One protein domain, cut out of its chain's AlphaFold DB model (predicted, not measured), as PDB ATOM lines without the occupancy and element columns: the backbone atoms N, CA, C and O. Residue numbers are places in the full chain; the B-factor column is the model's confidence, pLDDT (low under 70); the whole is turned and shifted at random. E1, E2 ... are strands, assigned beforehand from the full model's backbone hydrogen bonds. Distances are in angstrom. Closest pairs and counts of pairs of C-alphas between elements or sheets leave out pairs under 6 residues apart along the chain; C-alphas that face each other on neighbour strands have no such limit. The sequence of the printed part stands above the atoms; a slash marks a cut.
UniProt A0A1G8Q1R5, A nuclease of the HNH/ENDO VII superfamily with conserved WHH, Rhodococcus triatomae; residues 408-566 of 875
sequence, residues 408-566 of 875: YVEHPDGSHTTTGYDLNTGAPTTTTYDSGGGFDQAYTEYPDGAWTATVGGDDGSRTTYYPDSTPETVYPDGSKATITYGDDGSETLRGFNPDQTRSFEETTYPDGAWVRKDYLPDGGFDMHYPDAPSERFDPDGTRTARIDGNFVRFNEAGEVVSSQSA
ATOM      1  N   TYR A 408      42.335  -5.707 -31.631       80.50
ATOM      2  CA  TYR A 408      41.638  -6.981 -31.483       80.50
ATOM      3  C   TYR A 408      41.560  -7.719 -32.821       80.50
ATOM      4  O   TYR A 408      41.705  -7.121 -33.884       80.50
ATOM      5  N   VAL A 409      41.366  -9.032 -32.772       82.25
ATOM      6  CA  VAL A 409      41.219  -9.894 -33.948       82.25
ATOM      7  C   VAL A 409      39.773 -10.360 -34.025       82.25
ATOM      8  O   VAL A 409      39.295 -10.989 -33.089       82.25
ATOM      9  N   GLU A 410      39.078 -10.055 -35.116       83.44
ATOM     10  CA  GLU A 410      37.781 -10.650 -35.452       83.44
ATOM     11  C   GLU A 410      38.000 -11.995 -36.149       83.44
ATOM     12  O   GLU A 410      38.844 -12.103 -37.044       83.44
ATOM     13  N   HIS A 411      37.221 -13.004 -35.770       82.69
ATOM     14  CA  HIS A 411      37.261 -14.345 -36.346       82.69
ATOM     15  C   HIS A 411      36.076 -14.582 -37.307       82.69
ATOM     16  O   HIS A 411      35.032 -13.937 -37.176       82.69
ATOM     17  N   PRO A 412      36.172 -15.527 -38.268       77.12
ATOM     18  CA  PRO A 412      35.106 -15.816 -39.237       77.12
ATOM     19  C   PRO A 412      33.743 -16.240 -38.661       77.12
ATOM     20  O   PRO A 412      32.753 -16.236 -39.392       77.12
ATOM     21  N   ASP A 413      33.679 -16.645 -37.391       76.50
ATOM     22  CA  ASP A 413      32.441 -16.973 -36.669       76.50
ATOM     23  C   ASP A 413      31.793 -15.757 -35.971       76.50
ATOM     24  O   ASP A 413      30.715 -15.873 -35.383       76.50
ATOM     25  N   GLY A 414      32.425 -14.583 -36.077       71.62
ATOM     26  CA  GLY A 414      32.007 -13.332 -35.454       71.62
ATOM     27  C   GLY A 414      32.499 -13.148 -34.018       71.62
ATOM     28  O   GLY A 414      32.238 -12.092 -33.445       71.62
ATOM     29  N   SER A 415      33.193 -14.127 -33.425       76.94
ATOM     30  CA  SER A 415      33.898 -13.920 -32.156       76.94
ATOM     31  C   SER A 415      35.063 -12.942 -32.346       76.94
ATOM     32  O   SER A 415      35.548 -12.733 -33.463       76.94
ATOM     33  N   HIS A 416      35.523 -12.320 -31.262       81.12
ATOM     34  CA  HIS A 416      36.702 -11.461 -31.316       81.12
ATOM     35  C   HIS A 416      37.626 -11.641 -30.116       81.12
ATOM     36  O   HIS A 416      37.190 -11.788 -28.976       81.12
ATOM     37  N   THR A 417      38.928 -11.598 -30.379       84.00
ATOM     38  CA  THR A 417      39.980 -11.828 -29.391       84.00
ATOM     39  C   THR A 417      40.810 -10.566 -29.178       84.00
ATOM     40  O   THR A 417      41.370 -10.009 -30.119       84.00
ATOM     41  N   THR A 418      40.939 -10.129 -27.925       82.88
ATOM     42  CA  THR A 418      41.859  -9.061 -27.504       82.88
ATOM     43  C   THR A 418      43.043  -9.651 -26.745       82.88
ATOM     44  O   THR A 418      42.884 -10.575 -25.944       82.88
ATOM     45  N   THR A 419      44.223  -9.060 -26.920       80.19
ATOM     46  CA  THR A 419      45.394  -9.351 -26.082       80.19
ATOM     47  C   THR A 419      45.611  -8.193 -25.118       80.19
ATOM     48  O   THR A 419      45.835  -7.060 -25.536       80.19
ATOM     49  N   GLY A 420      45.523  -8.476 -23.824       77.38
ATOM     50  CA  GLY A 420      45.786  -7.537 -22.742       77.38
ATOM     51  C   GLY A 420      46.834  -8.076 -21.774       77.38
ATOM     52  O   GLY A 420      47.587  -8.999 -22.086       77.38
ATOM     53  N   TYR A 421      46.857  -7.499 -20.575       74.25
ATOM     54  CA  TYR A 421      47.706  -7.943 -19.475       74.25
ATOM     55  C   TYR A 421      46.870  -8.032 -18.200       74.25
ATOM     56  O   TYR A 421      46.088  -7.119 -17.915       74.25
ATOM     57  N   ASP A 422      47.050  -9.094 -17.417       68.00
ATOM     58  CA  ASP A 422      46.485  -9.188 -16.074       68.00
ATOM     59  C   ASP A 422      47.018  -8.031 -15.210       68.00
ATOM     60  O   ASP A 422      48.227  -7.843 -15.057       68.00
ATOM     61  N   LEU A 423      46.111  -7.239 -14.634       63.72
ATOM     62  CA  LEU A 423      46.464  -5.993 -13.941       63.72
ATOM     63  C   LEU A 423      47.235  -6.201 -12.627       63.72
ATOM     64  O   LEU A 423      47.810  -5.243 -12.110       63.72
ATOM     65  N   ASN A 424      47.245  -7.417 -12.072       67.12
ATOM     66  CA  ASN A 424      47.900  -7.724 -10.798       67.12
ATOM     67  C   ASN A 424      49.324  -8.262 -10.993       67.12
ATOM     68  O   ASN A 424      50.200  -8.020 -10.164       67.12
ATOM     69  N   THR A 425      49.545  -9.008 -12.074       72.94
ATOM     70  CA  THR A 425      50.773  -9.771 -12.345       72.94
ATOM     71  C   THR A 425      51.546  -9.263 -13.560       72.94
ATOM     72  O   THR A 425      52.731  -9.560 -13.692       72.94
ATOM     73  N   GLY A 426      50.901  -8.500 -14.449       73.69
ATOM     74  CA  GLY A 426      51.457  -8.084 -15.738       73.69
ATOM     75  C   GLY A 426      51.612  -9.226 -16.750       73.69
ATOM     76  O   GLY A 426      52.237  -9.025 -17.791       73.69
ATOM     77  N   ALA A 427      51.083 -10.418 -16.454       76.56
ATOM     78  CA  ALA A 427      51.112 -11.558 -17.361       76.56
ATOM     79  C   ALA A 427      50.253 -11.284 -18.612       76.56
ATOM     80  O   ALA A 427      49.193 -10.669 -18.483       76.56
ATOM     81  N   PRO A 428      50.681 -11.699 -19.819       78.38
ATOM     82  CA  PRO A 428      49.867 -11.565 -21.021       78.38
ATOM     83  C   PRO A 428      48.594 -12.412 -20.901       78.38
ATOM     84  O   PRO A 428      48.651 -13.604 -20.593       78.38
ATOM     85  N   THR A 429      47.453 -11.786 -21.184       81.94
ATOM     86  CA  THR A 429      46.131 -12.416 -21.138       81.94
ATOM     87  C   THR A 429      45.443 -12.253 -22.484       81.94
ATOM     88  O   THR A 429      45.160 -11.136 -22.919       81.94
ATOM     89  N   THR A 430      45.120 -13.370 -23.122       84.12
ATOM     90  CA  THR A 430      44.280 -13.416 -24.321       84.12
ATOM     91  C   THR A 430      42.835 -13.603 -23.875       84.12
ATOM     92  O   THR A 430      42.551 -14.539 -23.135       84.12
ATOM     93  N   THR A 431      41.922 -12.719 -24.279       84.88
ATOM     94  CA  THR A 431      40.483 -12.820 -23.964       84.88
ATOM     95  C   THR A 431      39.677 -12.869 -25.252       84.88
ATOM     96  O   THR A 431      39.798 -11.964 -26.075       84.88
ATOM     97  N   THR A 432      38.847 -13.896 -25.398       83.25
ATOM     98  CA  THR A 432      37.900 -14.073 -26.500       83.25
ATOM     99  C   THR A 432      36.491 -13.738 -26.020       83.25
ATOM    100  O   THR A 432      36.059 -14.147 -24.938       83.25
ATOM    101  N   TYR A 433      35.779 -12.986 -26.848       80.69
ATOM    102  CA  TYR A 433      34.379 -12.630 -26.687       80.69
ATOM    103  C   TYR A 433      33.566 -13.245 -27.824       80.69
ATOM    104  O   TYR A 433      34.041 -13.322 -28.959       80.69
ATOM    105  N   ASP A 434      32.335 -13.650 -27.529       80.31
ATOM    106  CA  ASP A 434      31.410 -14.180 -28.526       80.31
ATOM    107  C   ASP A 434      30.927 -13.099 -29.521       80.31
ATOM    108  O   ASP A 434      31.210 -11.903 -29.387       80.31
ATOM    109  N   SER A 435      30.165 -13.517 -30.534       70.19
ATOM    110  CA  SER A 435      29.612 -12.627 -31.567       70.19
ATOM    111  C   SER A 435      28.494 -11.686 -31.088       70.19
ATOM    112  O   SER A 435      28.086 -10.789 -31.826       70.19
ATOM    113  N   GLY A 436      28.011 -11.847 -29.855       67.31
ATOM    114  CA  GLY A 436      27.161 -10.892 -29.142       67.31
ATOM    115  C   GLY A 436      27.935  -9.936 -28.221       67.31
ATOM    116  O   GLY A 436      27.312  -9.074 -27.597       67.31
ATOM    117  N   GLY A 437      29.263 -10.067 -28.122       67.88
ATOM    118  CA  GLY A 437      30.110  -9.322 -27.185       67.88
ATOM    119  C   GLY A 437      30.073  -9.853 -25.745       67.88
ATOM    120  O   GLY A 437      30.528  -9.164 -24.827       67.88
ATOM    121  N   GLY A 438      29.521 -11.049 -25.523       71.31
ATOM    122  CA  GLY A 438      29.613 -11.764 -24.254       71.31
ATOM    123  C   GLY A 438      31.028 -12.285 -24.004       71.31
ATOM    124  O   GLY A 438      31.813 -12.482 -24.927       71.31
ATOM    125  N   PHE A 439      31.389 -12.469 -22.733       77.75
ATOM    126  CA  PHE A 439      32.660 -13.101 -22.371       77.75
ATOM    127  C   PHE A 439      32.557 -14.608 -22.618       77.75
ATOM    128  O   PHE A 439      31.740 -15.255 -21.968       77.75
ATOM    129  N   ASP A 440      33.411 -15.142 -23.489       82.44
ATOM    130  CA  ASP A 440      33.489 -16.575 -23.781       82.44
ATOM    131  C   ASP A 440      34.624 -17.222 -22.974       82.44
ATOM    132  O   ASP A 440      34.389 -18.017 -22.064       82.44
ATOM    133  N   GLN A 441      35.871 -16.808 -23.212       89.12
ATOM    134  CA  GLN A 441      37.030 -17.386 -22.531       89.12
ATOM    135  C   GLN A 441      38.189 -16.398 -22.362       89.12
ATOM    136  O   GLN A 441      38.357 -15.454 -23.130       89.12
ATOM    137  N   ALA A 442      39.049 -16.648 -21.376       87.31
ATOM    138  CA  ALA A 442      40.338 -15.982 -21.236       87.31
ATOM    139  C   ALA A 442      41.437 -16.975 -20.854       87.31
ATOM    140  O   ALA A 442      41.225 -17.860 -20.030       87.31
ATOM    141  N   TYR A 443      42.631 -16.789 -21.408       86.19
ATOM    142  CA  TYR A 443      43.824 -17.569 -21.098       86.19
ATOM    143  C   TYR A 443      44.963 -16.630 -20.693       86.19
ATOM    144  O   TYR A 443      45.267 -15.678 -21.413       86.19
ATOM    145  N   THR A 444      45.586 -16.897 -19.546       84.44
ATOM    146  CA  THR A 444      46.745 -16.151 -19.035       84.44
ATOM    147  C   THR A 444      47.909 -17.107 -18.828       84.44
ATOM    148  O   THR A 444      47.739 -18.150 -18.199       84.44
ATOM    149  N   GLU A 445      49.092 -16.739 -19.315       82.75
ATOM    150  CA  GLU A 445      50.332 -17.494 -19.109       82.75
ATOM    151  C   GLU A 445      51.312 -16.661 -18.278       82.75
ATOM    152  O   GLU A 445      51.683 -15.546 -18.651       82.75
ATOM    153  N   TYR A 446      51.709 -17.186 -17.121       80.81
ATOM    154  CA  TYR A 446      52.582 -16.503 -16.174       80.81
ATOM    155  C   TYR A 446      54.067 -16.742 -16.514       80.81
ATOM    156  O   TYR A 446      54.417 -17.770 -17.096       80.81
ATOM    157  N   PRO A 447      54.989 -15.831 -16.132       77.25
ATOM    158  CA  PRO A 447      56.411 -15.937 -16.490       77.25
ATOM    159  C   PRO A 447      57.158 -17.177 -15.964       77.25
ATOM    160  O   PRO A 447      58.285 -17.433 -16.387       77.25
ATOM    161  N   ASP A 448      56.576 -17.916 -15.019       80.19
ATOM    162  CA  ASP A 448      57.090 -19.177 -14.474       80.19
ATOM    163  C   ASP A 448      56.576 -20.427 -15.220       80.19
ATOM    164  O   ASP A 448      56.999 -21.542 -14.907       80.19
ATOM    165  N   GLY A 449      55.713 -20.249 -16.227       77.06
ATOM    166  CA  GLY A 449      55.078 -21.322 -16.993       77.06
ATOM    167  C   GLY A 449      53.800 -21.879 -16.357       77.06
ATOM    168  O   GLY A 449      53.246 -22.852 -16.875       77.06
ATOM    169  N   ALA A 450      53.314 -21.296 -15.255       81.62
ATOM    170  CA  ALA A 450      51.946 -21.532 -14.808       81.62
ATOM    171  C   ALA A 450      50.952 -20.873 -15.779       81.62
ATOM    172  O   ALA A 450      51.273 -19.904 -16.468       81.62
ATOM    173  N   TRP A 451      49.718 -21.365 -15.811       84.31
ATOM    174  CA  TRP A 451      48.652 -20.816 -16.647       84.31
ATOM    175  C   TRP A 451      47.327 -20.798 -15.892       84.31
ATOM    176  O   TRP A 451      47.120 -21.579 -14.966       84.31
ATOM    177  N   THR A 452      46.412 -19.928 -16.304       86.75
ATOM    178  CA  THR A 452      44.998 -19.992 -15.915       86.75
ATOM    179  C   THR A 452      44.124 -19.883 -17.153       86.75
ATOM    180  O   THR A 452      44.398 -19.094 -18.058       86.75
ATOM    181  N   ALA A 453      43.063 -20.686 -17.197       86.69
ATOM    182  CA  ALA A 453      42.024 -20.589 -18.216       86.69
ATOM    183  C   ALA A 453      40.699 -20.277 -17.524       86.69
ATOM    184  O   ALA A 453      40.297 -21.000 -16.621       86.69
ATOM    185  N   THR A 454      40.028 -19.203 -17.918       88.38
ATOM    186  CA  THR A 454      38.694 -18.838 -17.433       88.38
ATOM    187  C   THR A 454      37.696 -19.068 -18.554       88.38
ATOM    188  O   THR A 454      37.908 -18.553 -19.646       88.38
ATOM    189  N   VAL A 455      36.619 -19.802 -18.293       86.19
ATOM    190  CA  VAL A 455      35.551 -20.087 -19.267       86.19
ATOM    191  C   VAL A 455      34.232 -19.528 -18.740       86.19
ATOM    192  O   VAL A 455      33.943 -19.661 -17.549       86.19
ATOM    193  N   GLY A 456      33.459 -18.865 -19.597       81.94
ATOM    194  CA  GLY A 456      32.116 -18.375 -19.306       81.94
ATOM    195  C   GLY A 456      31.067 -19.487 -19.397       81.94
ATOM    196  O   GLY A 456      31.142 -20.351 -20.265       81.94
ATOM    197  N   GLY A 457      30.089 -19.468 -18.495       74.00
ATOM    198  CA  GLY A 457      28.870 -20.271 -18.600       74.00
ATOM    199  C   GLY A 457      27.717 -19.479 -19.223       74.00
ATOM    200  O   GLY A 457      27.657 -18.255 -19.091       74.00
ATOM    201  N   ASP A 458      26.753 -20.180 -19.829       71.50
ATOM    202  CA  ASP A 458      25.516 -19.594 -20.390       71.50
ATOM    203  C   ASP A 458      24.691 -18.799 -19.350       71.50
ATOM    204  O   ASP A 458      23.894 -17.926 -19.694       71.50
ATOM    205  N   ASP A 459      24.872 -19.103 -18.061       69.00
ATOM    206  CA  ASP A 459      24.264 -18.416 -16.916       69.00
ATOM    207  C   ASP A 459      25.012 -17.132 -16.498       69.00
ATOM    208  O   ASP A 459      24.601 -16.443 -15.563       69.00
ATOM    209  N   GLY A 460      26.109 -16.796 -17.183       71.19
ATOM    210  CA  GLY A 460      27.012 -15.696 -16.854       71.19
ATOM    211  C   GLY A 460      28.022 -16.019 -15.750       71.19
ATOM    212  O   GLY A 460      28.728 -15.109 -15.303       71.19
ATOM    213  N   SER A 461      28.101 -17.272 -15.287       79.38
ATOM    214  CA  SER A 461      29.174 -17.716 -14.394       79.38
ATOM    215  C   SER A 461      30.531 -17.733 -15.109       79.38
ATOM    216  O   SER A 461      30.621 -17.647 -16.336       79.38
ATOM    217  N   ARG A 462      31.617 -17.800 -14.336       84.50
ATOM    218  CA  ARG A 462      32.991 -17.912 -14.841       84.50
ATOM    219  C   ARG A 462      33.765 -18.958 -14.062       84.50
ATOM    220  O   ARG A 462      33.995 -18.775 -12.868       84.50
ATOM    221  N   THR A 463      34.217 -20.003 -14.743       85.00
ATOM    222  CA  THR A 463      35.017 -21.085 -14.160       85.00
ATOM    223  C   THR A 463      36.486 -20.889 -14.490       85.00
ATOM    224  O   THR A 463      36.883 -20.987 -15.650       85.00
ATOM    225  N   THR A 464      37.298 -20.625 -13.467       86.94
ATOM    226  CA  THR A 464      38.758 -20.524 -13.570       86.94
ATOM    227  C   THR A 464      39.394 -21.877 -13.275       86.94
ATOM    228  O   THR A 464      39.268 -22.414 -12.175       86.94
ATOM    229  N   TYR A 465      40.107 -22.412 -14.259       83.69
ATOM    230  CA  TYR A 465      40.952 -23.593 -14.166       83.69
ATOM    231  C   TYR A 465      42.385 -23.185 -13.819       83.69
ATOM    232  O   TYR A 465      42.947 -22.267 -14.424       83.69
ATOM    233  N   TYR A 466      42.971 -23.916 -12.874       82.19
ATOM    234  CA  TYR A 466      44.343 -23.761 -12.399       82.19
ATOM    235  C   TYR A 466      45.142 -25.050 -12.679       82.19
ATOM    236  O   TYR A 466      44.532 -26.117 -12.786       82.19
ATOM    237  N   PRO A 467      46.487 -25.012 -12.770       74.25
ATOM    238  CA  PRO A 467      47.274 -26.181 -13.178       74.25
ATOM    239  C   PRO A 467      47.347 -27.287 -12.113       74.25
ATOM    240  O   PRO A 467      47.574 -28.449 -12.447       74.25
ATOM    241  N   ASP A 468      47.204 -26.922 -10.836       74.25
ATOM    242  CA  ASP A 468      47.482 -27.767  -9.669       74.25
ATOM    243  C   ASP A 468      46.435 -27.652  -8.539       74.25
ATOM    244  O   ASP A 468      46.629 -28.196  -7.450       74.25
ATOM    245  N   SER A 469      45.312 -26.969  -8.782       71.94
ATOM    246  CA  SER A 469      44.246 -26.753  -7.797       71.94
ATOM    247  C   SER A 469      42.843 -26.909  -8.395       71.94
ATOM    248  O   SER A 469      42.652 -26.913  -9.611       71.94
ATOM    249  N   THR A 470      41.849 -27.109  -7.524       77.50
ATOM    250  CA  THR A 470      40.441 -27.297  -7.910       77.50
ATOM    251  C   THR A 470      39.914 -26.076  -8.666       77.50
ATOM    252  O   THR A 470      40.108 -24.965  -8.163       77.50
ATOM    253  N   PRO A 471      39.202 -26.244  -9.797       81.88
ATOM    254  CA  PRO A 471      38.580 -25.126 -10.498       81.88
ATOM    255  C   PRO A 471      37.635 -24.333  -9.587       81.88
ATOM    256  O   PRO A 471      36.890 -24.917  -8.793       81.88
ATOM    257  N   GLU A 472      37.654 -23.008  -9.723       85.25
ATOM    258  CA  GLU A 472      36.756 -22.096  -9.009       85.25
ATOM    259  C   GLU A 472      35.753 -21.480  -9.986       85.25
ATOM    260  O   GLU A 472      36.140 -20.815 -10.944       85.25
ATOM    261  N   THR A 473      34.464 -21.676  -9.724       85.00
ATOM    262  CA  THR A 473      33.354 -21.045 -10.446       85.00
ATOM    263  C   THR A 473      32.863 -19.830  -9.669       85.00
ATOM    264  O   THR A 473      32.588 -19.929  -8.474       85.00
ATOM    265  N   VAL A 474      32.739 -18.685 -10.338       83.19
ATOM    266  CA  VAL A 474      32.187 -17.442  -9.785       83.19
ATOM    267  C   VAL A 474      30.890 -17.112 -10.517       83.19
ATOM    268  O   VAL A 474      30.901 -16.946 -11.735       83.19
ATOM    269  N   TYR A 475      29.780 -17.001  -9.795       78.31
ATOM    270  CA  TYR A 475      28.465 -16.683 -10.360       78.31
ATOM    271  C   TYR A 475      28.222 -15.160 -10.448       78.31
ATOM    272  O   TYR A 475      28.905 -14.384  -9.770       78.31
ATOM    273  N   PRO A 476      27.236 -14.688 -11.243       73.38
ATOM    274  CA  PRO A 476      26.942 -13.255 -11.404       73.38
ATOM    275  C   PRO A 476      26.558 -12.497 -10.123       73.38
ATOM    276  O   PRO A 476      26.645 -11.268 -10.089       73.38
ATOM    277  N   ASP A 477      26.111 -13.199  -9.080       70.38
ATOM    278  CA  ASP A 477      25.815 -12.637  -7.754       70.38
ATOM    279  C   ASP A 477      27.062 -12.519  -6.849       70.38
ATOM    280  O   ASP A 477      26.982 -11.998  -5.736       70.38
ATOM    281  N   GLY A 478      28.219 -12.970  -7.343       72.25
ATOM    282  CA  GLY A 478      29.494 -13.022  -6.636       72.25
ATOM    283  C   GLY A 478      29.678 -14.259  -5.756       72.25
ATOM    284  O   GLY A 478      30.711 -14.357  -5.090       72.25
ATOM    285  N   SER A 479      28.705 -15.177  -5.704       74.06
ATOM    286  CA  SER A 479      28.886 -16.456  -5.017       74.06
ATOM    287  C   SER A 479      29.952 -17.294  -5.728       74.06
ATOM    288  O   SER A 479      30.201 -17.157  -6.930       74.06
ATOM    289  N   LYS A 480      30.646 -18.123  -4.951       81.94
ATOM    290  CA  LYS A 480      31.797 -18.913  -5.388       81.94
ATOM    291  C   LYS A 480      31.547 -20.380  -5.110       81.94
ATOM    292  O   LYS A 480      31.122 -20.717  -4.007       81.94
ATOM    293  N   ALA A 481      31.864 -21.245  -6.062       82.56
ATOM    294  CA  ALA A 481      31.838 -22.684  -5.865       82.56
ATOM    295  C   ALA A 481      33.120 -23.356  -6.362       82.56
ATOM    296  O   ALA A 481      33.675 -22.973  -7.390       82.56
ATOM    297  N   THR A 482      33.580 -24.380  -5.650       82.81
ATOM    298  CA  THR A 482      34.657 -25.268  -6.105       82.81
ATOM    299  C   THR A 482      34.139 -26.691  -6.252       82.81
ATOM    300  O   THR A 482      33.282 -27.134  -5.485       82.81
ATOM    301  N   ILE A 483      34.664 -27.413  -7.243       79.38
ATOM    302  CA  ILE A 483      34.320 -28.815  -7.504       79.38
ATOM    303  C   ILE A 483      35.534 -29.684  -7.177       79.38
ATOM    304  O   ILE A 483      36.649 -29.415  -7.628       79.38
ATOM    305  N   THR A 484      35.319 -30.726  -6.376       80.00
ATOM    306  CA  THR A 484      36.329 -31.737  -6.029       80.00
ATOM    307  C   THR A 484      35.817 -33.121  -6.405       80.00
ATOM    308  O   THR A 484      34.694 -33.467  -6.054       80.00
ATOM    309  N   TYR A 485      36.644 -33.929  -7.066       78.19
ATOM    310  CA  TYR A 485      36.306 -35.309  -7.418       78.19
ATOM    311  C   TYR A 485      36.973 -36.285  -6.443       78.19
ATOM    312  O   TYR A 485      38.157 -36.137  -6.132       78.19
ATOM    313  N   GLY A 486      36.217 -37.262  -5.947       74.94
ATOM    314  CA  GLY A 486      36.705 -38.334  -5.083       74.94
ATOM    315  C   GLY A 486      37.286 -39.510  -5.872       74.94
ATOM    316  O   GLY A 486      36.898 -39.769  -7.011       74.94
ATOM    317  N   ASP A 487      38.181 -40.277  -5.241       78.19
ATOM    318  CA  ASP A 487      38.764 -41.507  -5.817       78.19
ATOM    319  C   ASP A 487      37.708 -42.595  -6.120       78.19
ATOM    320  O   ASP A 487      37.962 -43.528  -6.884       78.19
ATOM    321  N   ASP A 488      36.524 -42.492  -5.510       77.00
ATOM    322  CA  ASP A 488      35.354 -43.343  -5.742       77.00
ATOM    323  C   ASP A 488      34.483 -42.882  -6.927       77.00
ATOM    324  O   ASP A 488      33.496 -43.540  -7.257       77.00
ATOM    325  N   GLY A 489      34.855 -41.779  -7.584       74.81
ATOM    326  CA  GLY A 489      34.102 -41.149  -8.665       74.81
ATOM    327  C   GLY A 489      32.983 -40.214  -8.196       74.81
ATOM    328  O   GLY A 489      32.212 -39.760  -9.036       74.81
ATOM    329  N   SER A 490      32.866 -39.938  -6.892       77.56
ATOM    330  CA  SER A 490      31.947 -38.909  -6.396       77.56
ATOM    331  C   SER A 490      32.398 -37.503  -6.811       77.56
ATOM    332  O   SER A 490      33.589 -37.224  -6.953       77.56
ATOM    333  N   GLU A 491      31.441 -36.600  -6.988       81.06
ATOM    334  CA  GLU A 491      31.664 -35.181  -7.253       81.06
ATOM    335  C   GLU A 491      31.135 -34.376  -6.066       81.06
ATOM    336  O   GLU A 491      29.984 -34.530  -5.670       81.06
ATOM    337  N   THR A 492      31.977 -33.539  -5.462       80.94
ATOM    338  CA  THR A 492      31.607 -32.680  -4.333       80.94
ATOM    339  C   THR A 492      31.722 -31.215  -4.724       80.94
ATOM    340  O   THR A 492      32.825 -30.687  -4.893       80.94
ATOM    341  N   LEU A 493      30.567 -30.562  -4.825       80.94
ATOM    342  CA  LEU A 493      30.407 -29.129  -5.022       80.94
ATOM    343  C   LEU A 493      30.407 -28.431  -3.655       80.94
ATOM    344  O   LEU A 493      29.616 -28.767  -2.774       80.94
ATOM    345  N   ARG A 494      31.277 -27.439  -3.467       83.62
ATOM    346  CA  ARG A 494      31.316 -26.601  -2.257       83.62
ATOM    347  C   ARG A 494      31.055 -25.153  -2.621       83.62
ATOM    348  O   ARG A 494      31.905 -24.535  -3.253       83.62
ATOM    349  N   GLY A 495      29.900 -24.625  -2.224       80.69
ATOM    350  CA  GLY A 495      29.472 -23.262  -2.537       80.69
ATOM    351  C   GLY A 495      29.492 -22.323  -1.330       80.69
ATOM    352  O   GLY A 495      29.217 -22.735  -0.202       80.69
ATOM    353  N   PHE A 496      29.794 -21.050  -1.576       79.88
ATOM    354  CA  PHE A 496      29.881 -19.977  -0.587       79.88
ATOM    355  C   PHE A 496      29.262 -18.688  -1.138       79.88
ATOM    356  O   PHE A 496      29.600 -18.244  -2.238       79.88
ATOM    357  N   ASN A 497      28.414 -18.038  -0.343       69.25
ATOM    358  CA  ASN A 497      27.936 -16.688  -0.652       69.25
ATOM    359  C   ASN A 497      29.055 -15.635  -0.462       69.25
ATOM    360  O   ASN A 497      29.978 -15.870   0.326       69.25
ATOM    361  N   PRO A 498      28.973 -14.450  -1.110       58.38
ATOM    362  CA  PRO A 498      30.001 -13.400  -1.012       58.38
ATOM    363  C   PRO A 498      30.304 -12.931   0.418       58.38
ATOM    364  O   PRO A 498      31.414 -12.501   0.721       58.38
ATOM    365  N   ASP A 499      29.299 -12.989   1.293       62.22
ATOM    366  CA  ASP A 499      29.366 -12.593   2.701       62.22
ATOM    367  C   ASP A 499      29.807 -13.735   3.639       62.22
ATOM    368  O   ASP A 499      29.921 -13.528   4.846       62.22
ATOM    369  N   GLN A 500      30.035 -14.935   3.091       58.06
ATOM    370  CA  GLN A 500      30.336 -16.182   3.801       58.06
ATOM    371  C   GLN A 500      29.302 -16.577   4.877       58.06
ATOM    372  O   GLN A 500      29.579 -17.452   5.696       58.06
ATOM    373  N   THR A 501      28.094 -15.990   4.878       56.91
ATOM    374  CA  THR A 501      27.044 -16.301   5.875       56.91
ATOM    375  C   THR A 501      26.314 -17.608   5.591       56.91
ATOM    376  O   THR A 501      25.641 -18.148   6.469       56.91
ATOM    377  N   ARG A 502      26.443 -18.112   4.360       58.91
ATOM    378  CA  ARG A 502      25.945 -19.410   3.913       58.91
ATOM    379  C   ARG A 502      27.055 -20.114   3.152       58.91
ATOM    380  O   ARG A 502      27.587 -19.566   2.182       58.91
ATOM    381  N   SER A 503      27.371 -21.323   3.588       76.06
ATOM    382  CA  SER A 503      28.189 -22.267   2.843       76.06
ATOM    383  C   SER A 503      27.472 -23.604   2.773       76.06
ATOM    384  O   SER A 503      26.766 -23.989   3.706       76.06
ATOM    385  N   PHE A 504      27.640 -24.310   1.663       81.88
ATOM    386  CA  PHE A 504      27.080 -25.640   1.483       81.88
ATOM    387  C   PHE A 504      28.099 -26.586   0.860       81.88
ATOM    388  O   PHE A 504      29.048 -26.172   0.192       81.88
ATOM    389  N   GLU A 505      27.882 -27.870   1.095       84.06
ATOM    390  CA  GLU A 505      28.654 -28.967   0.536       84.06
ATOM    391  C   GLU A 505      27.674 -30.012   0.007       84.06
ATOM    392  O   GLU A 505      26.872 -30.550   0.766       84.06
ATOM    393  N   GLU A 506      27.700 -30.259  -1.297       85.44
ATOM    394  CA  GLU A 506      26.824 -31.204  -1.984       85.44
ATOM    395  C   GLU A 506      27.679 -32.266  -2.669       85.44
ATOM    396  O   GLU A 506      28.440 -31.961  -3.585       85.44
ATOM    397  N   THR A 507      27.580 -33.508  -2.202       83.88
ATOM    398  CA  THR A 507      28.275 -34.659  -2.784       83.88
ATOM    399  C   THR A 507      27.286 -35.484  -3.593       83.88
ATOM    400  O   THR A 507      26.325 -36.015  -3.037       83.88
ATOM    401  N   THR A 508      27.549 -35.626  -4.888       84.25
ATOM    402  CA  THR A 508      26.851 -36.528  -5.809       84.25
ATOM    403  C   THR A 508      27.707 -37.770  -6.048       84.25
ATOM    404  O   THR A 508      28.896 -37.677  -6.349       84.25
ATOM    405  N   TYR A 509      27.113 -38.949  -5.906       83.75
ATOM    406  CA  TYR A 509      27.760 -40.245  -6.099       83.75
ATOM    407  C   TYR A 509      27.546 -40.775  -7.533       83.75
ATOM    408  O   TYR A 509      26.587 -40.374  -8.200       83.75
ATOM    409  N   PRO A 510      28.381 -41.715  -8.025       78.38
ATOM    410  CA  PRO A 510      28.274 -42.254  -9.390       78.38
ATOM    411  C   PRO A 510      26.947 -42.946  -9.747       78.38
ATOM    412  O   PRO A 510      26.677 -43.183 -10.924       78.38
ATOM    413  N   ASP A 511      26.139 -43.321  -8.754       81.31
ATOM    414  CA  ASP A 511      24.803 -43.902  -8.936       81.31
ATOM    415  C   ASP A 511      23.687 -42.843  -9.063       81.31
ATOM    416  O   ASP A 511      22.527 -43.197  -9.283       81.31
ATOM    417  N   GLY A 512      24.036 -41.555  -8.969       76.62
ATOM    418  CA  GLY A 512      23.114 -40.421  -9.013       76.62
ATOM    419  C   GLY A 512      22.474 -40.076  -7.666       76.62
ATOM    420  O   GLY A 512      21.678 -39.137  -7.605       76.62
ATOM    421  N   ALA A 513      22.800 -40.792  -6.584       80.12
ATOM    422  CA  ALA A 513      22.428 -40.365  -5.242       80.12
ATOM    423  C   ALA A 513      23.237 -39.123  -4.846       80.12
ATOM    424  O   ALA A 513      24.413 -39.006  -5.187       80.12
ATOM    425  N   TRP A 514      22.636 -38.213  -4.084       85.12
ATOM    426  CA  TRP A 514      23.325 -37.033  -3.563       85.12
ATOM    427  C   TRP A 514      23.037 -36.827  -2.077       85.12
ATOM    428  O   TRP A 514      22.033 -37.308  -1.546       85.12
ATOM    429  N   VAL A 515      23.931 -36.114  -1.400       85.62
ATOM    430  CA  VAL A 515      23.732 -35.600  -0.042       85.62
ATOM    431  C   VAL A 515      24.216 -34.161  -0.019       85.62
ATOM    432  O   VAL A 515      25.346 -33.883  -0.417       85.62
ATOM    433  N   ARG A 516      23.373 -33.253   0.468       86.12
ATOM    434  CA  ARG A 516      23.704 -31.834   0.624       86.12
ATOM    435  C   ARG A 516      23.724 -31.466   2.098       86.12
ATOM    436  O   ARG A 516      22.865 -31.897   2.864       86.12
ATOM    437  N   LYS A 517      24.701 -30.660   2.488       87.19
ATOM    438  CA  LYS A 517      24.905 -30.161   3.842       87.19
ATOM    439  C   LYS A 517      25.008 -28.642   3.804       87.19
ATOM    440  O   LYS A 517      25.996 -28.107   3.305       87.19
ATOM    441  N   ASP A 518      24.007 -27.962   4.344       82.75
ATOM    442  CA  ASP A 518      23.971 -26.504   4.458       82.75
ATOM    443  C   ASP A 518      24.437 -26.098   5.863       82.75
ATOM    444  O   ASP A 518      23.842 -26.480   6.873       82.75
ATOM    445  N   TYR A 519      25.538 -25.351   5.940       80.50
ATOM    446  CA  TYR A 519      26.120 -24.889   7.199       80.50
ATOM    447  C   TYR A 519      25.441 -23.596   7.664       80.50
ATOM    448  O   TYR A 519      25.170 -22.690   6.869       80.50
ATOM    449  N   LEU A 520      25.185 -23.497   8.969       73.94
ATOM    450  CA  LEU A 520      24.336 -22.459   9.550       73.94
ATOM    451  C   LEU A 520      25.128 -21.480  10.436       73.94
ATOM    452  O   LEU A 520      26.092 -21.885  11.094       73.94
ATOM    453  N   PRO A 521      24.701 -20.204  10.551       66.25
ATOM    454  CA  PRO A 521      25.385 -19.207  11.383       66.25
ATOM    455  C   PRO A 521      25.428 -19.507  12.892       66.25
ATOM    456  O   PRO A 521      26.206 -18.881  13.608       66.25
ATOM    457  N   ASP A 522      24.599 -20.428  13.393       74.12
ATOM    458  CA  ASP A 522      24.618 -20.883  14.791       74.12
ATOM    459  C   ASP A 522      25.702 -21.946  15.070       74.12
ATOM    460  O   ASP A 522      25.926 -22.307  16.226       74.12
ATOM    461  N   GLY A 523      26.405 -22.410  14.029       73.94
ATOM    462  CA  GLY A 523      27.411 -23.472  14.087       73.94
ATOM    463  C   GLY A 523      26.852 -24.879  13.848       73.94
ATOM    464  O   GLY A 523      27.620 -25.841  13.899       73.94
ATOM    465  N   GLY A 524      25.542 -25.011  13.616       82.94
ATOM    466  CA  GLY A 524      24.905 -26.258  13.205       82.94
ATOM    467  C   GLY A 524      24.994 -26.486  11.695       82.94
ATOM    468  O   GLY A 524      25.608 -25.714  10.950       82.94
ATOM    469  N   PHE A 525      24.347 -27.550  11.230       84.25
ATOM    470  CA  PHE A 525      24.095 -27.768   9.806       84.25
ATOM    471  C   PHE A 525      22.799 -28.546   9.581       84.25
ATOM    472  O   PHE A 525      22.448 -29.427  10.368       84.25
ATOM    473  N   ASP A 526      22.118 -28.250   8.480       82.81
ATOM    474  CA  ASP A 526      20.997 -29.046   7.988       82.81
ATOM    475  C   ASP A 526      21.514 -29.993   6.888       82.81
ATOM    476  O   ASP A 526      22.376 -29.629   6.082       82.81
ATOM    477  N   MET A 527      21.051 -31.244   6.891       84.00
ATOM    478  CA  MET A 527      21.457 -32.272   5.933       84.00
ATOM    479  C   MET A 527      20.248 -32.762   5.139       84.00
ATOM    480  O   MET A 527      19.235 -33.179   5.704       84.00
ATOM    481  N   HIS A 528      20.361 -32.683   3.817       82.00
ATOM    482  CA  HIS A 528      19.307 -32.935   2.846       82.00
ATOM    483  C   HIS A 528      19.623 -34.185   2.019       82.00
ATOM    484  O   HIS A 528      20.770 -34.434   1.640       82.00
ATOM    485  N   TYR A 529      18.570 -34.944   1.723       80.19
ATOM    486  CA  TYR A 529      18.610 -36.216   1.010       80.19
ATOM    487  C   TYR A 529      17.559 -36.216  -0.115       80.19
ATOM    488  O   TYR A 529      16.517 -35.581   0.054       80.19
ATOM    489  N   PRO A 530      17.760 -36.959  -1.220       73.12
ATOM    490  CA  PRO A 530      16.819 -37.005  -2.342       73.12
ATOM    491  C   PRO A 530      15.428 -37.540  -1.970       73.12
ATOM    492  O   PRO A 530      14.422 -36.940  -2.342       73.12
ATOM    493  N   ASP A 531      15.368 -38.643  -1.215       74.50
ATOM    494  CA  ASP A 531      14.126 -39.384  -0.923       74.50
ATOM    495  C   ASP A 531      13.749 -39.408   0.573       74.50
ATOM    496  O   ASP A 531      12.839 -40.135   0.984       74.50
ATOM    497  N   ALA A 532      14.439 -38.632   1.416       68.94
ATOM    498  CA  ALA A 532      14.202 -38.582   2.861       68.94
ATOM    499  C   ALA A 532      14.042 -37.134   3.364       68.94
ATOM    500  O   ALA A 532      14.608 -36.216   2.773       68.94
ATOM    501  N   PRO A 533      13.280 -36.900   4.453       68.62
ATOM    502  CA  PRO A 533      13.213 -35.585   5.086       68.62
ATOM    503  C   PRO A 533      14.600 -35.096   5.511       68.62
ATOM    504  O   PRO A 533      15.446 -35.910   5.881       68.62
ATOM    505  N   SER A 534      14.808 -33.779   5.526       75.94
ATOM    506  CA  SER A 534      16.037 -33.204   6.067       75.94
ATOM    507  C   SER A 534      16.197 -33.503   7.563       75.94
ATOM    508  O   SER A 534      15.221 -33.594   8.319       75.94
ATOM    509  N   GLU A 535      17.451 -33.650   7.988       84.75
ATOM    510  CA  GLU A 535      17.845 -33.782   9.389       84.75
ATOM    511  C   GLU A 535      18.672 -32.563   9.810       84.75
ATOM    512  O   GLU A 535      19.645 -32.212   9.145       84.75
ATOM    513  N   ARG A 536      18.316 -31.943  10.938       85.19
ATOM    514  CA  ARG A 536      19.097 -30.854  11.538       85.19
ATOM    515  C   ARG A 536      20.093 -31.398  12.549       85.19
ATOM    516  O   ARG A 536      19.700 -32.169  13.426       85.19
ATOM    517  N   PHE A 537      21.334 -30.934  12.493       86.44
ATOM    518  CA  PHE A 537      22.381 -31.217  13.470       86.44
ATOM    519  C   PHE A 537      22.740 -29.927  14.206       86.44
ATOM    520  O   PHE A 537      23.273 -28.985  13.618       86.44
ATOM    521  N   ASP A 538      22.425 -29.885  15.499       82.69
ATOM    522  CA  ASP A 538      22.673 -28.718  16.341       82.69
ATOM    523  C   ASP A 538      24.117 -28.739  16.904       82.69
ATOM    524  O   ASP A 538      24.703 -29.814  17.078       82.69
ATOM    525  N   PRO A 539      24.700 -27.575  17.266       82.56
ATOM    526  CA  PRO A 539      26.060 -27.488  17.823       82.56
ATOM    527  C   PRO A 539      26.283 -28.275  19.126       82.56
ATOM    528  O   PRO A 539      27.424 -28.497  19.528       82.56
ATOM    529  N   ASP A 540      25.204 -28.661  19.815       81.44
ATOM    530  CA  ASP A 540      25.222 -29.451  21.051       81.44
ATOM    531  C   ASP A 540      25.402 -30.967  20.811       81.44
ATOM    532  O   ASP A 540      25.383 -31.744  21.766       81.44
ATOM    533  N   GLY A 541      25.572 -31.391  19.551       78.75
ATOM    534  CA  GLY A 541      25.731 -32.793  19.156       78.75
ATOM    535  C   GLY A 541      24.415 -33.573  19.081       78.75
ATOM    536  O   GLY A 541      24.426 -34.780  18.831       78.75
ATOM    537  N   THR A 542      23.271 -32.919  19.292       83.81
ATOM    538  CA  THR A 542      21.958 -33.533  19.071       83.81
ATOM    539  C   THR A 542      21.541 -33.419  17.604       83.81
ATOM    540  O   THR A 542      21.929 -32.487  16.896       83.81
ATOM    541  N   ARG A 543      20.717 -34.365  17.140       87.06
ATOM    542  CA  ARG A 543      20.090 -34.289  15.812       87.06
ATOM    543  C   ARG A 543      18.574 -34.281  15.916       87.06
ATOM    544  O   ARG A 543      18.013 -34.985  16.753       87.06
ATOM    545  N   THR A 544      17.904 -33.527  15.058       83.00
ATOM    546  CA  THR A 544      16.444 -33.493  14.956       83.00
ATOM    547  C   THR A 544      16.033 -33.990  13.576       83.00
ATOM    548  O   THR A 544      16.315 -33.340  12.574       83.00
ATOM    549  N   ALA A 545      15.352 -35.135  13.533       81.62
ATOM    550  CA  ALA A 545      14.887 -35.773  12.303       81.62
ATOM    551  C   ALA A 545      13.359 -35.886  12.288       81.62
ATOM    552  O   ALA A 545      12.707 -35.895  13.341       81.62
ATOM    553  N   ARG A 546      12.766 -35.992  11.097       72.81
ATOM    554  CA  ARG A 546      11.310 -36.061  10.928       72.81
ATOM    555  C   ARG A 546      10.845 -37.498  10.694       72.81
ATOM    556  O   ARG A 546      11.069 -38.062   9.629       72.81
ATOM    557  N   ILE A 547      10.152 -38.074  11.676       70.44
ATOM    558  CA  ILE A 547       9.694 -39.474  11.673       70.44
ATOM    559  C   ILE A 547       8.178 -39.503  11.867       70.44
ATOM    560  O   ILE A 547       7.652 -38.880  12.790       70.44
ATOM    561  N   ASP A 548       7.463 -40.184  10.968       68.12
ATOM    562  CA  ASP A 548       5.992 -40.294  10.950       68.12
ATOM    563  C   ASP A 548       5.249 -38.942  11.057       68.12
ATOM    564  O   ASP A 548       4.137 -38.842  11.576       68.12
ATOM    565  N   GLY A 549       5.872 -37.869  10.554       61.59
ATOM    566  CA  GLY A 549       5.344 -36.502  10.597       61.59
ATOM    567  C   GLY A 549       5.607 -35.729  11.898       61.59
ATOM    568  O   GLY A 549       5.230 -34.557  11.969       61.59
ATOM    569  N   ASN A 550       6.275 -36.336  12.880       69.81
ATOM    570  CA  ASN A 550       6.733 -35.696  14.114       69.81
ATOM    571  C   ASN A 550       8.218 -35.318  14.021       69.81
ATOM    572  O   ASN A 550       8.990 -35.967  13.316       69.81
ATOM    573  N   PHE A 551       8.623 -34.294  14.767       72.56
ATOM    574  CA  PHE A 551      10.023 -33.937  14.976       72.56
ATOM    575  C   PHE A 551      10.566 -34.714  16.171       72.56
ATOM    576  O   PHE A 551      10.059 -34.579  17.284       72.56
ATOM    577  N   VAL A 552      11.593 -35.526  15.940       80.44
ATOM    578  CA  VAL A 552      12.222 -36.373  16.954       80.44
ATOM    579  C   VAL A 552      13.652 -35.888  17.167       80.44
ATOM    580  O   VAL A 552      14.471 -35.960  16.250       80.44
ATOM    581  N   ARG A 553      13.949 -35.381  18.370       82.44
ATOM    582  CA  ARG A 553      15.305 -34.988  18.780       82.44
ATOM    583  C   ARG A 553      15.998 -36.189  19.407       82.44
ATOM    584  O   ARG A 553      15.480 -36.785  20.354       82.44
ATOM    585  N   PHE A 554      17.183 -36.504  18.911       85.31
ATOM    586  CA  PHE A 554      18.069 -37.551  19.399       85.31
ATOM    587  C   PHE A 554      19.290 -36.936  20.080       85.31
ATOM    588  O   PHE A 554      19.779 -35.899  19.635       85.31
ATOM    589  N   ASN A 555      19.815 -37.580  21.123       83.94
ATOM    590  CA  ASN A 555      21.136 -37.236  21.653       83.94
ATOM    591  C   ASN A 555      22.252 -37.761  20.731       83.94
ATOM    592  O   ASN A 555      21.999 -38.520  19.794       83.94
ATOM    593  N   GLU A 556      23.496 -37.393  21.035       82.50
ATOM    594  CA  GLU A 556      24.703 -37.874  20.346       82.50
ATOM    595  C   GLU A 556      24.792 -39.419  20.311       82.50
ATOM    596  O   GLU A 556      25.260 -40.003  19.336       82.50
ATOM    597  N   ALA A 557      24.258 -40.104  21.333       79.88
ATOM    598  CA  ALA A 557      24.187 -41.568  21.400       79.88
ATOM    599  C   ALA A 557      23.059 -42.192  20.542       79.88
ATOM    600  O   ALA A 557      22.940 -43.416  20.480       79.88
ATOM    601  N   GLY A 558      22.234 -41.381  19.873       77.38
ATOM    602  CA  GLY A 558      21.123 -41.832  19.031       77.38
ATOM    603  C   GLY A 558      19.854 -42.237  19.789       77.38
ATOM    604  O   GLY A 558      18.966 -42.848  19.193       77.38
ATOM    605  N   GLU A 559      19.733 -41.905  21.074       80.94
ATOM    606  CA  GLU A 559      18.528 -42.124  21.880       80.94
ATOM    607  C   GLU A 559      17.546 -40.957  21.719       80.94
ATOM    608  O   GLU A 559      17.955 -39.797  21.662       80.94
ATOM    609  N   VAL A 560      16.239 -41.240  21.697       80.75
ATOM    610  CA  VAL A 560      15.197 -40.201  21.611       80.75
ATOM    611  C   VAL A 560      15.136 -39.394  22.912       80.75
ATOM    612  O   VAL A 560      14.759 -39.917  23.960       80.75
ATOM    613  N   VAL A 561      15.453 -38.103  22.823       79.69
ATOM    614  CA  VAL A 561      15.396 -37.125  23.924       79.69
ATOM    615  C   VAL A 561      14.023 -36.465  23.992       79.69
ATOM    616  O   VAL A 561      13.490 -36.237  25.078       79.69
ATOM    617  N   SER A 562      13.429 -36.162  22.837       75.44
ATOM    618  CA  SER A 562      12.062 -35.653  22.746       75.44
ATOM    619  C   SER A 562      11.421 -36.009  21.406       75.44
ATOM    620  O   SER A 562      12.100 -36.234  20.406       75.44
ATOM    621  N   SER A 563      10.092 -36.061  21.395       75.50
ATOM    622  CA  SER A 563       9.286 -36.117  20.179       75.50
ATOM    623  C   SER A 563       8.184 -35.075  20.309       75.50
ATOM    624  O   SER A 563       7.532 -35.001  21.352       75.50
ATOM    625  N   GLN A 564       8.028 -34.242  19.286       70.81
ATOM    626  CA  GLN A 564       7.038 -33.174  19.216       70.81
ATOM    627  C   GLN A 564       6.291 -33.285  17.892       70.81
ATOM    628  O   GLN A 564       6.896 -33.503  16.840       70.81
ATOM    629  N   SER A 565       4.976 -33.096  17.906       67.25
ATOM    630  CA  SER A 565       4.233 -32.942  16.659       67.25
ATOM    631  C   SER A 565       4.647 -31.655  15.941       67.25
ATOM    632  O   SER A 565       5.095 -30.682  16.552       67.25
ATOM    633  N   ALA A 566       4.443 -31.614  14.626       59.38
ATOM    634  CA  ALA A 566       4.749 -30.437  13.817       59.38
ATOM    635  C   ALA A 566       4.052 -29.143  14.299       59.38
ATOM    636  O   ALA A 566       4.590 -28.058  14.106       59.38
TER     637      ALA A 566
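What this domain is: This is residues 408 to 566 of the 875 residues of the protein "A nuclease of the HNH/ENDO VII superfamily with conserved WHH" of Rhodococcus triatomae (UniProt A0A1G8Q1R5). The domain is a single long ribbon of sheet, twisted, in which sixteen short strands lie side by side like rungs across the long axis, so that the way across the sheet makes the length. No second layer covers either face of this ribbon, and short turns join each strand to the next at its two borders. The printed part has 159 residues with no named helix and sixteen named strands, E1 to E16, which hold 82 of these residues; the class is all strand. The sheet's order is the chain's order, E1 to E16, antiparallel throughout, a meander in which each strand is the antiparallel neighbour of the one before. The whole is a rod of 68 by 33 by 32 A and is only just loose, close to extended, with a radius of gyration of the C-alphas of 22.2 A.

How they stand to each other: The inner strands E8, residues 480 to 485, and E9, residues 491 to 496, have their centres nearest to the mean of the C-alphas, at 4.7 A and 3.7 A. They are an antiparallel hairpin at 162 degrees between directions; the C-alphas of Ala 481 and Gly 495 face each other at 4.1 A, and N 482 and O 494 are within hydrogen-bond range at 2.9 A. Toward one edge, E7, residues 472 to 474, is antiparallel to E8 at 150 degrees, with N 473 and O 481 at 2.8 A. E6, residues 462 to 465, is the neighbour of E7, with N 464 and O 472 at 2.8 A. E5, residues 451 to 456, follows, with N 455 and O 463 at 2.9 A. E4, residues 439 to 445, is antiparallel to E5 at 177 degrees, with N 454 and O 442 at 2.8 A. Next come E3, residues 428 to 433, with N 432 and O 441 at 2.8 A, and E2, residues 416 to 421, with N 418 and O 431 at 2.8 A. The edge strand E1, residues 408 to 410, has N 409 and O 417 of E2 at 2.8 A. Toward the other edge, E10, residues 503 to 508, is the neighbour of E9, with N 493 and O 506 at 2.8 A. E11, residues 514 to 519, is antiparallel to E10 at 170 degrees, with N 517 and O 505 at 2.8 A. E12, residues 525 to 528, has N 518 and O 526 at 2.9 A, and E13, residues 535 to 537, has N 527 and O 535 at 2.8 A. E14, residues 543 to 547, has N 544 and O 536 at 2.8 A. E15, residues 550 to 554, stands at 148 degrees to E14, with N 552 and O 545 at 2.9 A. The edge strand E16, residues 560 to 565, has N 551 and O 564 at 2.8 A. E1 and E16 are apart, as are, for instance, E4 and E7.

Where its parts are: E1 begins at C-alpha 408, (41.638, -6.981, -31.483). E4, the longest strand with 7 residues, measures 18.5 A, E8 17.1 A and E5 16.9 A. E9 begins at C-alpha 491, (31.664, -35.181, -7.253), and measures 16.7 A, as does E10. E16 measures 14.1 A and ends at C-alpha 565, (4.233, -32.942, 16.659).

The domain as a whole: From edge to edge the strands' lines turn by 119 degrees, and the way across the sheet turns by 30 degrees. The C-alphas farthest apart are those of Pro 412 and Val 561, at 69.5 A. The printed part has no cut, and no link is long. The mean pLDDT of the printed part is 78.2; 20 residues are under 70, among them residues 497 to 502.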